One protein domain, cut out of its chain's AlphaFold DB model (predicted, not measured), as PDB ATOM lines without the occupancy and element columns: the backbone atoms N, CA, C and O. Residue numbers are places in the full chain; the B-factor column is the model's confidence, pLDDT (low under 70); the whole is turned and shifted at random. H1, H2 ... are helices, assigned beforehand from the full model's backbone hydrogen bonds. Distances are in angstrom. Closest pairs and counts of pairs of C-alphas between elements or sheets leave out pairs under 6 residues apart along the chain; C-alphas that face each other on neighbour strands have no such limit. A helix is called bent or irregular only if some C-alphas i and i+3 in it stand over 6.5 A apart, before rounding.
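AT A GLANCE: This is residues 5 to 72 of the 72 residues of an uncharacterized protein of Hymenobacter amundsenii (UniProt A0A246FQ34). Two longer helices, H2 and H3, run loosely side by side in opposite ways, with short H1 near the end of H3; from this small body residues 54 to 72 stick out as an arm holding H4. The 68 printed residues, all helix by class, have four named helices, H1 to H4 in order, and no named strand. The whole is loose, with a radius of gyration of the C-alphas of 15.7 A, and elongated, 49 by 29 by 17 A.

IN THESE COORDINATES: Find C-alpha 5 at (-5.129, -13.144, -21.497), where H1, residues 5 to 9, begins. H2, residues 16 to 32, spans 24.8 A; it is irregular, C-alphas 24 and 27 being 7.3 A apart, with a kink of 44 degrees near residue 26. H3, residues 36 to 49, spans 20.1 A. H4, residues 59 to 70, spans 16.9 A to C-alpha 70 at (-42.500, -1.258, -23.632).

HOW THE PARTS SIT: H1 and H3 are close but not clearly touching; their closest C-alphas, Leu 8 and His 49, are 6.7 A apart. So are H2 and H3, at Ser 30 and Gln 39, 7.0 A, with a shallow tilt of 4 degrees, opposite ways. H3 and H4 are apart. H1, H3 and H4 have every O i to N i+4 pair within hydrogen-bond range, H2 7 of 13.

THE WHOLE: The printed part has no cut and no long link. pLDDT is under 70 at residues 29 to 31, 51 to 54 and 72.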
ATOM      1  N   LEU A   5      -5.328 -14.565 -21.186       81.38
ATOM      2  CA  LEU A   5      -5.129 -13.144 -21.497       81.38
ATOM      3  C   LEU A   5      -3.690 -12.830 -21.931       81.38
ATOM      4  O   LEU A   5      -3.498 -12.024 -22.840       81.38
ATOM      5  N   ASP A   6      -2.689 -13.483 -21.333       83.62
ATOM      6  CA  ASP A   6      -1.285 -13.314 -21.726       83.62
ATOM      7  C   ASP A   6      -1.035 -13.837 -23.148       83.62
ATOM      8  O   ASP A   6      -0.316 -13.200 -23.916       83.62
ATOM      9  N   GLN A   7      -1.685 -14.943 -23.528       81.06
ATOM     10  CA  GLN A   7      -1.633 -15.495 -24.888       81.06
ATOM     11  C   GLN A   7      -2.245 -14.517 -25.905       81.06
ATOM     12  O   GLN A   7      -1.637 -14.211 -26.933       81.06
ATOM     13  N   LEU A   8      -3.404 -13.935 -25.581       81.50
ATOM     14  CA  LEU A   8      -4.043 -12.919 -26.421       81.50
ATOM     15  C   LEU A   8      -3.177 -11.662 -26.589       81.50
ATOM     16  O   LEU A   8      -3.095 -11.115 -27.690       81.50
ATOM     17  N   LEU A   9      -2.508 -11.220 -25.519       82.31
ATOM     18  CA  LEU A   9      -1.628 -10.046 -25.533       82.31
ATOM     19  C   LEU A   9      -0.425 -10.213 -26.467       82.31
ATOM     20  O   LEU A   9      -0.003  -9.242 -27.093       82.31
ATOM     21  N   VAL A  10       0.118 -11.427 -26.584       85.81
ATOM     22  CA  VAL A  10       1.231 -11.724 -27.502       85.81
ATOM     23  C   VAL A  10       0.766 -12.083 -28.918       85.81
ATOM     24  O   VAL A  10       1.596 -12.345 -29.789       85.81
ATOM     25  N   GLY A  11      -0.546 -12.046 -29.174       78.19
ATOM     26  CA  GLY A  11      -1.138 -12.321 -30.482       78.19
ATOM     27  C   GLY A  11      -1.277 -13.807 -30.812       78.19
ATOM     28  O   GLY A  11      -1.493 -14.146 -31.978       78.19
ATOM     29  N   GLU A  12      -1.162 -14.695 -29.820       82.88
ATOM     30  CA  GLU A  12      -1.497 -16.105 -30.003       82.88
ATOM     31  C   GLU A  12      -3.007 -16.259 -30.204       82.88
ATOM     32  O   GLU A  12      -3.820 -15.587 -29.563       82.88
ATOM     33  N   GLN A  13      -3.390 -17.139 -31.133       79.50
ATOM     34  CA  GLN A  13      -4.796 -17.465 -31.323       79.50
ATOM     35  C   GLN A  13      -5.247 -18.404 -30.202       79.50
ATOM     36  O   GLN A  13      -4.687 -19.497 -30.077       79.50
ATOM     37  N   PRO A  14      -6.262 -18.011 -29.419       80.56
ATOM     38  CA  PRO A  14      -6.831 -18.876 -28.402       80.56
ATOM     39  C   PRO A  14      -7.521 -20.061 -29.075       80.56
ATOM     40  O   PRO A  14      -8.021 -19.961 -30.204       80.56
ATOM     41  N   THR A  15      -7.582 -21.195 -28.381       85.88
ATOM     42  CA  THR A  15      -8.386 -22.318 -28.864       85.88
ATOM     43  C   THR A  15      -9.876 -21.953 -28.857       85.88
ATOM     44  O   THR A  15     -10.295 -20.956 -28.260       85.88
ATOM     45  N   ALA A  16     -10.707 -22.752 -29.530       82.75
ATOM     46  CA  ALA A  16     -12.156 -22.546 -29.495       82.75
ATOM     47  C   ALA A  16     -12.712 -22.655 -28.062       82.75
ATOM     48  O   ALA A  16     -13.550 -21.850 -27.672       82.75
ATOM     49  N   GLU A  17     -12.193 -23.600 -27.275       83.75
ATOM     50  CA  GLU A  17     -12.579 -23.811 -25.876       83.75
ATOM     51  C   GLU A  17     -12.162 -22.630 -24.993       83.75
ATOM     52  O   GLU A  17     -12.981 -22.113 -24.235       83.75
ATOM     53  N   ASP A  18     -10.934 -22.131 -25.158       83.75
ATOM     54  CA  ASP A  18     -10.456 -20.947 -24.434       83.75
ATOM     55  C   ASP A  18     -11.266 -19.699 -24.793       83.75
ATOM     56  O   ASP A  18     -11.587 -18.877 -23.935       83.75
ATOM     57  N   SER A  19     -11.622 -19.560 -26.072       81.44
ATOM     58  CA  SER A  19     -12.420 -18.432 -26.547       81.44
ATOM     59  C   SER A  19     -13.819 -18.442 -25.949       81.44
ATOM     60  O   SER A  19     -14.290 -17.408 -25.476       81.44
ATOM     61  N   ASP A  20     -14.477 -19.603 -25.952       83.69
ATOM     62  CA  ASP A  20     -15.790 -19.771 -25.334       83.69
ATOM     63  C   ASP A  20     -15.718 -19.549 -23.819       83.69
ATOM     64  O   ASP A  20     -16.545 -18.816 -23.279       83.69
ATOM     65  N   TYR A  21     -14.681 -20.065 -23.152       84.38
ATOM     66  CA  TYR A  21     -14.476 -19.863 -21.721       84.38
ATOM     67  C   TYR A  21     -14.359 -18.381 -21.347       84.38
ATOM     68  O   TYR A  21     -15.066 -17.935 -20.441       84.38
ATOM     69  N   ILE A  22     -13.513 -17.600 -22.041       81.69
ATOM     70  CA  ILE A  22     -13.392 -16.169 -21.728       81.69
ATOM     71  C   ILE A  22     -14.683 -15.433 -22.094       81.69
ATOM     72  O   ILE A  22     -15.106 -14.589 -21.320       81.69
ATOM     73  N   ILE A  23     -15.341 -15.733 -23.219       79.94
ATOM     74  CA  ILE A  23     -16.613 -15.072 -23.567       79.94
ATOM     75  C   ILE A  23     -17.662 -15.279 -22.467       79.94
ATOM     76  O   ILE A  23     -18.342 -14.323 -22.104       79.94
ATOM     77  N   ASP A  24     -17.765 -16.492 -21.930       83.50
ATOM     78  CA  ASP A  24     -18.775 -16.835 -20.931       83.50
ATOM     79  C   ASP A  24     -18.446 -16.278 -19.531       83.50
ATOM     80  O   ASP A  24     -19.360 -16.064 -18.738       83.50
ATOM     81  N   HIS A  25     -17.169 -15.993 -19.238       82.50
ATOM     82  CA  HIS A  25     -16.701 -15.496 -17.930       82.50
ATOM     83  C   HIS A  25     -16.172 -14.049 -17.962       82.50
ATOM     84  O   HIS A  25     -15.733 -13.519 -16.941       82.50
ATOM     85  N   ALA A  26     -16.205 -13.369 -19.111       75.88
ATOM     86  CA  ALA A  26     -15.732 -11.988 -19.259       75.88
ATOM     87  C   ALA A  26     -16.491 -11.018 -18.342       75.88
ATOM     88  O   ALA A  26     -15.923 -10.044 -17.838       75.88
ATOM     89  N   ASP A  27     -17.771 -11.307 -18.124       70.06
ATOM     90  CA  ASP A  27     -18.698 -10.475 -17.363       70.06
ATOM     91  C   ASP A  27     -18.502 -10.633 -15.846       70.06
ATOM     92  O   ASP A  27     -18.773  -9.696 -15.085       70.06
ATOM     93  N   ASP A  28     -17.939 -11.765 -15.408       76.31
ATOM     94  CA  ASP A  28     -17.614 -12.042 -14.003       76.31
ATOM     95  C   ASP A  28     -16.536 -11.089 -13.475       76.31
ATOM     96  O   ASP A  28     -16.500 -10.770 -12.285       76.31
ATOM     97  N   CYS A  29     -15.686 -10.574 -14.368       69.19
ATOM     98  CA  CYS A  29     -14.683  -9.570 -14.042       69.19
ATOM     99  C   CYS A  29     -15.209  -8.128 -14.115       69.19
ATOM    100  O   CYS A  29     -14.456  -7.205 -13.808       69.19
ATOM    101  N   SER A  30     -16.479  -7.890 -14.467       61.94
ATOM    102  CA  SER A  30     -17.054  -6.532 -14.468       61.94
ATOM    103  C   SER A  30     -16.924  -5.780 -13.127       61.94
ATOM    104  O   SER A  30     -16.648  -4.580 -13.178       61.94
ATOM    105  N   PRO A  31     -16.991  -6.426 -11.938       68.44
ATOM    106  CA  PRO A  31     -16.728  -5.767 -10.656       68.44
ATOM    107  C   PRO A  31     -15.233  -5.557 -10.368       68.44
ATOM    108  O   PRO A  31     -14.888  -4.844  -9.429       68.44
ATOM    109  N   CYS A  32     -14.338  -6.193 -11.130       70.31
ATOM    110  CA  CYS A  32     -12.888  -6.105 -10.945       70.31
ATOM    111  C   CYS A  32     -12.285  -4.827 -11.550       70.31
ATOM    112  O   CYS A  32     -11.115  -4.537 -11.309       70.31
ATOM    113  N   PHE A  33     -13.047  -4.072 -12.349       79.31
ATOM    114  CA  PHE A  33     -12.560  -2.848 -12.974       79.31
ATOM    115  C   PHE A  33     -12.771  -1.630 -12.073       79.31
ATOM    116  O   PHE A  33     -13.894  -1.289 -11.717       79.31
ATOM    117  N   ASP A  34     -11.685  -0.906 -11.790       83.00
ATOM    118  CA  ASP A  34     -11.733   0.323 -10.979       83.00
ATOM    119  C   ASP A  34     -12.523   1.470 -11.639       83.00
ATOM    120  O   ASP A  34     -12.860   2.453 -10.980       83.00
ATOM    121  N   SER A  35     -12.754   1.406 -12.956       86.25
ATOM    122  CA  SER A  35     -13.495   2.425 -13.703       86.25
ATOM    123  C   SER A  35     -14.158   1.868 -14.963       86.25
ATOM    124  O   SER A  35     -13.685   0.900 -15.567       86.25
ATOM    125  N   LEU A  36     -15.222   2.548 -15.406       83.44
ATOM    126  CA  LEU A  36     -15.916   2.247 -16.665       83.44
ATOM    127  C   LEU A  36     -14.990   2.370 -17.884       83.44
ATOM    128  O   LEU A  36     -15.126   1.606 -18.837       83.44
ATOM    129  N   ASP A  37     -14.013   3.277 -17.847       87.75
ATOM    130  CA  ASP A  37     -13.036   3.433 -18.929       87.75
ATOM    131  C   ASP A  37     -12.159   2.184 -19.078       87.75
ATOM    132  O   ASP A  37     -11.937   1.698 -20.187       87.75
ATOM    133  N   LYS A  38     -11.695   1.608 -17.959       84.88
ATOM    134  CA  LYS A  38     -10.912   0.363 -17.975       84.88
ATOM    135  C   LYS A  38     -11.751  -0.813 -18.478       84.88
ATOM    136  O   LYS A  38     -11.253  -1.630 -19.251       84.88
ATOM    137  N   GLN A  39     -13.026  -0.855 -18.099       83.62
ATOM    138  CA  GLN A  39     -13.972  -1.847 -18.604       83.62
ATOM    139  C   GLN A  39     -14.166  -1.724 -20.128       83.62
ATOM    140  O   GLN A  39     -14.126  -2.726 -20.838       83.62
ATOM    141  N   GLN A  40     -14.323  -0.506 -20.656       85.50
ATOM    142  CA  GLN A  40     -14.449  -0.249 -22.099       85.50
ATOM    143  C   GLN A  40     -13.210  -0.712 -22.876       85.50
ATOM    144  O   GLN A  40     -13.343  -1.341 -23.928       85.50
ATOM    145  N   ILE A  41     -12.009  -0.453 -22.346       86.81
ATOM    146  CA  ILE A  41     -10.748  -0.920 -22.941       86.81
ATOM    147  C   ILE A  41     -10.724  -2.450 -23.015       86.81
ATOM    148  O   ILE A  41     -10.393  -3.004 -24.065       86.81
ATOM    149  N   PHE A  42     -11.123  -3.134 -21.941       84.88
ATOM    150  CA  PHE A  42     -11.185  -4.593 -21.913       84.88
ATOM    151  C   PHE A  42     -12.182  -5.157 -22.934       84.88
ATOM    152  O   PHE A  42     -11.835  -6.050 -23.704       84.88
ATOM    153  N   ILE A  43     -13.390  -4.594 -23.020       82.06
ATOM    154  CA  ILE A  43     -14.391  -4.993 -24.026       82.06
ATOM    155  C   ILE A  43     -13.845  -4.802 -25.450       82.06
ATOM    156  O   ILE A  43     -14.065  -5.647 -26.326       82.06
ATOM    157  N   GLY A  44     -13.122  -3.704 -25.686       84.69
ATOM    158  CA  GLY A  44     -12.456  -3.432 -26.958       84.69
ATOM    159  C   GLY A  44     -11.402  -4.486 -27.299       84.69
ATOM    160  O   GLY A  44     -11.438  -5.043 -28.395       84.69
ATOM    161  N   PHE A  45     -10.523  -4.804 -26.346       85.75
ATOM    162  CA  PHE A  45      -9.513  -5.857 -26.472       85.75
ATOM    163  C   PHE A  45     -10.151  -7.208 -26.824       85.75
ATOM    164  O   PHE A  45      -9.834  -7.817 -27.844       85.75
ATOM    165  N   MET A  46     -11.148  -7.623 -26.049       82.94
ATOM    166  CA  MET A  46     -11.890  -8.863 -26.269       82.94
ATOM    167  C   MET A  46     -12.525  -8.924 -27.665       82.94
ATOM    168  O   MET A  46     -12.408  -9.924 -28.372       82.94
ATOM    169  N   SER A  47     -13.148  -7.826 -28.101       80.19
ATOM    170  CA  SER A  47     -13.798  -7.735 -29.414       80.19
ATOM    171  C   SER A  47     -12.816  -7.857 -30.584       80.19
ATOM    172  O   SER A  47     -13.197  -8.358 -31.643       80.19
ATOM    173  N   GLN A  48     -11.575  -7.393 -30.409       82.56
ATOM    174  CA  GLN A  48     -10.525  -7.479 -31.427       82.56
ATOM    175  C   GLN A  48      -9.945  -8.890 -31.543       82.56
ATOM    176  O   GLN A  48      -9.645  -9.328 -32.652       82.56
ATOM    177  N   HIS A  49      -9.815  -9.597 -30.420       79.38
ATOM    178  CA  HIS A  49      -9.059 -10.846 -30.359       79.38
ATOM    179  C   HIS A  49      -9.914 -12.117 -30.414       79.38
ATOM    180  O   HIS A  49      -9.455 -13.123 -30.946       79.38
ATOM    181  N   LEU A  50     -11.156 -12.090 -29.921       76.56
ATOM    182  CA  LEU A  50     -11.989 -13.297 -29.810       76.56
ATOM    183  C   LEU A  50     -13.038 -13.442 -30.911       76.56
ATOM    184  O   LEU A  50     -13.694 -14.475 -31.017       76.56
ATOM    185  N   GLY A  51     -13.171 -12.430 -31.770       66.88
ATOM    186  CA  GLY A  51     -14.188 -12.403 -32.811       66.88
ATOM    187  C   GLY A  51     -15.593 -12.263 -32.220       66.88
ATOM    188  O   GLY A  51     -16.014 -12.949 -31.293       66.88
ATOM    189  N   ARG A  52     -16.383 -11.345 -32.769       65.19
ATOM    190  CA  ARG A  52     -17.761 -11.168 -32.304       65.19
ATOM    191  C   ARG A  52     -18.566 -12.422 -32.671       65.19
ATOM    192  O   ARG A  52     -18.736 -12.687 -33.866       65.19
ATOM    193  N   LYS A  53     -19.082 -13.176 -31.683       67.75
ATOM    194  CA  LYS A  53     -20.071 -14.245 -31.937       67.75
ATOM    195  C   LYS A  53     -21.147 -13.661 -32.853       67.75
ATOM    196  O   LYS A  53     -21.696 -12.589 -32.574       67.75
ATOM    197  N   LYS A  54     -21.389 -14.310 -33.998       66.38
ATOM    198  CA  LYS A  54     -22.382 -13.825 -34.963       66.38
ATOM    199  C   LYS A  54     -23.715 -13.722 -34.240       66.38
ATOM    200  O   LYS A  54     -24.192 -14.706 -33.679       66.38
ATOM    201  N   ALA A  55     -24.297 -12.527 -34.250       74.06
ATOM    202  CA  ALA A  55     -25.615 -12.324 -33.681       74.06
ATOM    203  C   ALA A  55     -26.607 -13.296 -34.351       74.06
ATOM    204  O   ALA A  55     -26.562 -13.449 -35.579       74.06
ATOM    205  N   PRO A  56     -27.505 -13.942 -33.587       80.00
ATOM    206  CA  PRO A  56     -28.570 -14.746 -34.168       80.00
ATOM    207  C   PRO A  56     -29.364 -13.916 -35.179       80.00
ATOM    208  O   PRO A  56     -29.687 -12.758 -34.912       80.00
ATOM    209  N   ALA A  57     -29.731 -14.504 -36.321       84.12
ATOM    210  CA  ALA A  57     -30.476 -13.795 -37.369       84.12
ATOM    211  C   ALA A  57     -31.820 -13.219 -36.872       84.12
ATOM    212  O   ALA A  57     -32.350 -12.270 -37.443       84.12
ATOM    213  N   SER A  58     -32.365 -13.781 -35.790       89.25
ATOM    214  CA  SER A  58     -33.597 -13.340 -35.136       89.25
ATOM    215  C   SER A  58     -33.420 -12.163 -34.170       89.25
ATOM    216  O   SER A  58     -34.425 -11.581 -33.766       89.25
ATOM    217  N   LEU A  59     -32.190 -11.788 -33.794       85.75
ATOM    218  CA  LEU A  59     -31.933 -10.843 -32.702       85.75
ATOM    219  C   LEU A  59     -32.597  -9.479 -32.937       85.75
ATOM    220  O   LEU A  59     -33.267  -8.959 -32.049       85.75
ATOM    221  N   SER A  60     -32.469  -8.929 -34.146       86.62
ATOM    222  CA  SER A  60     -33.080  -7.645 -34.516       86.62
ATOM    223  C   SER A  60     -34.602  -7.671 -34.373       86.62
ATOM    224  O   SER A  60     -35.194  -6.745 -33.819       86.62
ATOM    225  N   ARG A  61     -35.234  -8.763 -34.814       90.62
ATOM    226  CA  ARG A  61     -36.684  -8.960 -34.718       90.62
ATOM    227  C   ARG A  61     -37.141  -9.071 -33.262       90.62
ATOM    228  O   ARG A  61     -38.159  -8.487 -32.909       90.62
ATOM    229  N   THR A  62     -36.378  -9.768 -32.421       92.75
ATOM    230  CA  THR A  62     -36.664  -9.904 -30.985       92.75
ATOM    231  C   THR A  62     -36.541  -8.574 -30.241       92.75
ATOM    232  O   THR A  62     -37.404  -8.254 -29.424       92.75
ATOM    233  N   ILE A  63     -35.503  -7.779 -30.530       90.75
ATOM    234  CA  ILE A  63     -35.314  -6.454 -29.917       90.75
ATOM    235  C   ILE A  63     -36.477  -5.527 -30.284       90.75
ATOM    236  O   ILE A  63     -37.080  -4.932 -29.394       90.75
ATOM    237  N   LEU A  64     -36.840  -5.453 -31.571       92.88
ATOM    238  CA  LEU A  64     -37.968  -4.639 -32.039       92.88
ATOM    239  C   LEU A  64     -39.280  -5.009 -31.342       92.88
ATOM    240  O   LEU A  64     -40.001  -4.120 -30.900       92.88
ATOM    241  N   ALA A  65     -39.563  -6.307 -31.203       93.88
ATOM    242  CA  ALA A  65     -40.769  -6.771 -30.528       93.88
ATOM    243  C   ALA A  65     -40.818  -6.328 -29.054       93.88
ATOM    244  O   ALA A  65     -41.860  -5.878 -28.590       93.88
ATOM    245  N   LYS A  66     -39.696  -6.399 -28.322       90.50
ATOM    246  CA  LYS A  66     -39.629  -5.931 -26.926       90.50
ATOM    247  C   LYS A  66     -39.823  -4.422 -26.806       90.50
ATOM    248  O   LYS A  66     -40.599  -3.988 -25.967       90.50
ATOM    249  N   VAL A  67     -39.164  -3.631 -27.654       92.06
ATOM    250  CA  VAL A  67     -39.312  -2.164 -27.637       92.06
ATOM    251  C   VAL A  67     -40.761  -1.764 -27.910       92.06
ATOM    252  O   VAL A  67     -41.286  -0.886 -27.239       92.06
ATOM    253  N   GLN A  68     -41.431  -2.426 -28.854       89.19
ATOM    254  CA  GLN A  68     -42.841  -2.158 -29.142       89.19
ATOM    255  C   GLN A  68     -43.763  -2.452 -27.954       89.19
ATOM    256  O   GLN A  68     -44.726  -1.720 -27.764       89.19
ATOM    257  N   VAL A  69     -43.470  -3.489 -27.165       90.62
ATOM    258  CA  VAL A  69     -44.236  -3.816 -25.952       90.62
ATOM    259  C   VAL A  69     -44.032  -2.770 -24.854       90.62
ATOM    260  O   VAL A  69     -44.996  -2.400 -24.205       90.62
ATOM    261  N   GLU A  70     -42.811  -2.268 -24.663       84.12
ATOM    262  CA  GLU A  70     -42.500  -1.258 -23.632       84.12
ATOM    263  C   GLU A  70     -42.987   0.160 -23.994       84.12
ATOM    264  O   GLU A  70     -43.091   1.024 -23.129       84.12
ATOM    265  N   MET A  71     -43.261   0.427 -25.277       76.88
ATOM    266  CA  MET A  71     -43.792   1.714 -25.756       76.88
ATOM    267  C   MET A  71     -45.329   1.752 -25.864       76.88
ATOM    268  O   MET A  71     -45.865   2.753 -26.348       76.88
ATOM    269  N   ALA A  72     -46.022   0.673 -25.484       58.34
ATOM    270  CA  ALA A  72     -47.481   0.543 -25.511       58.34
ATOM    271  C   ALA A  72     -48.082   0.725 -24.110       58.34
ATOM    272  O   ALA A  72     -49.179   1.323 -24.033       58.34
TER     273      ALA A  72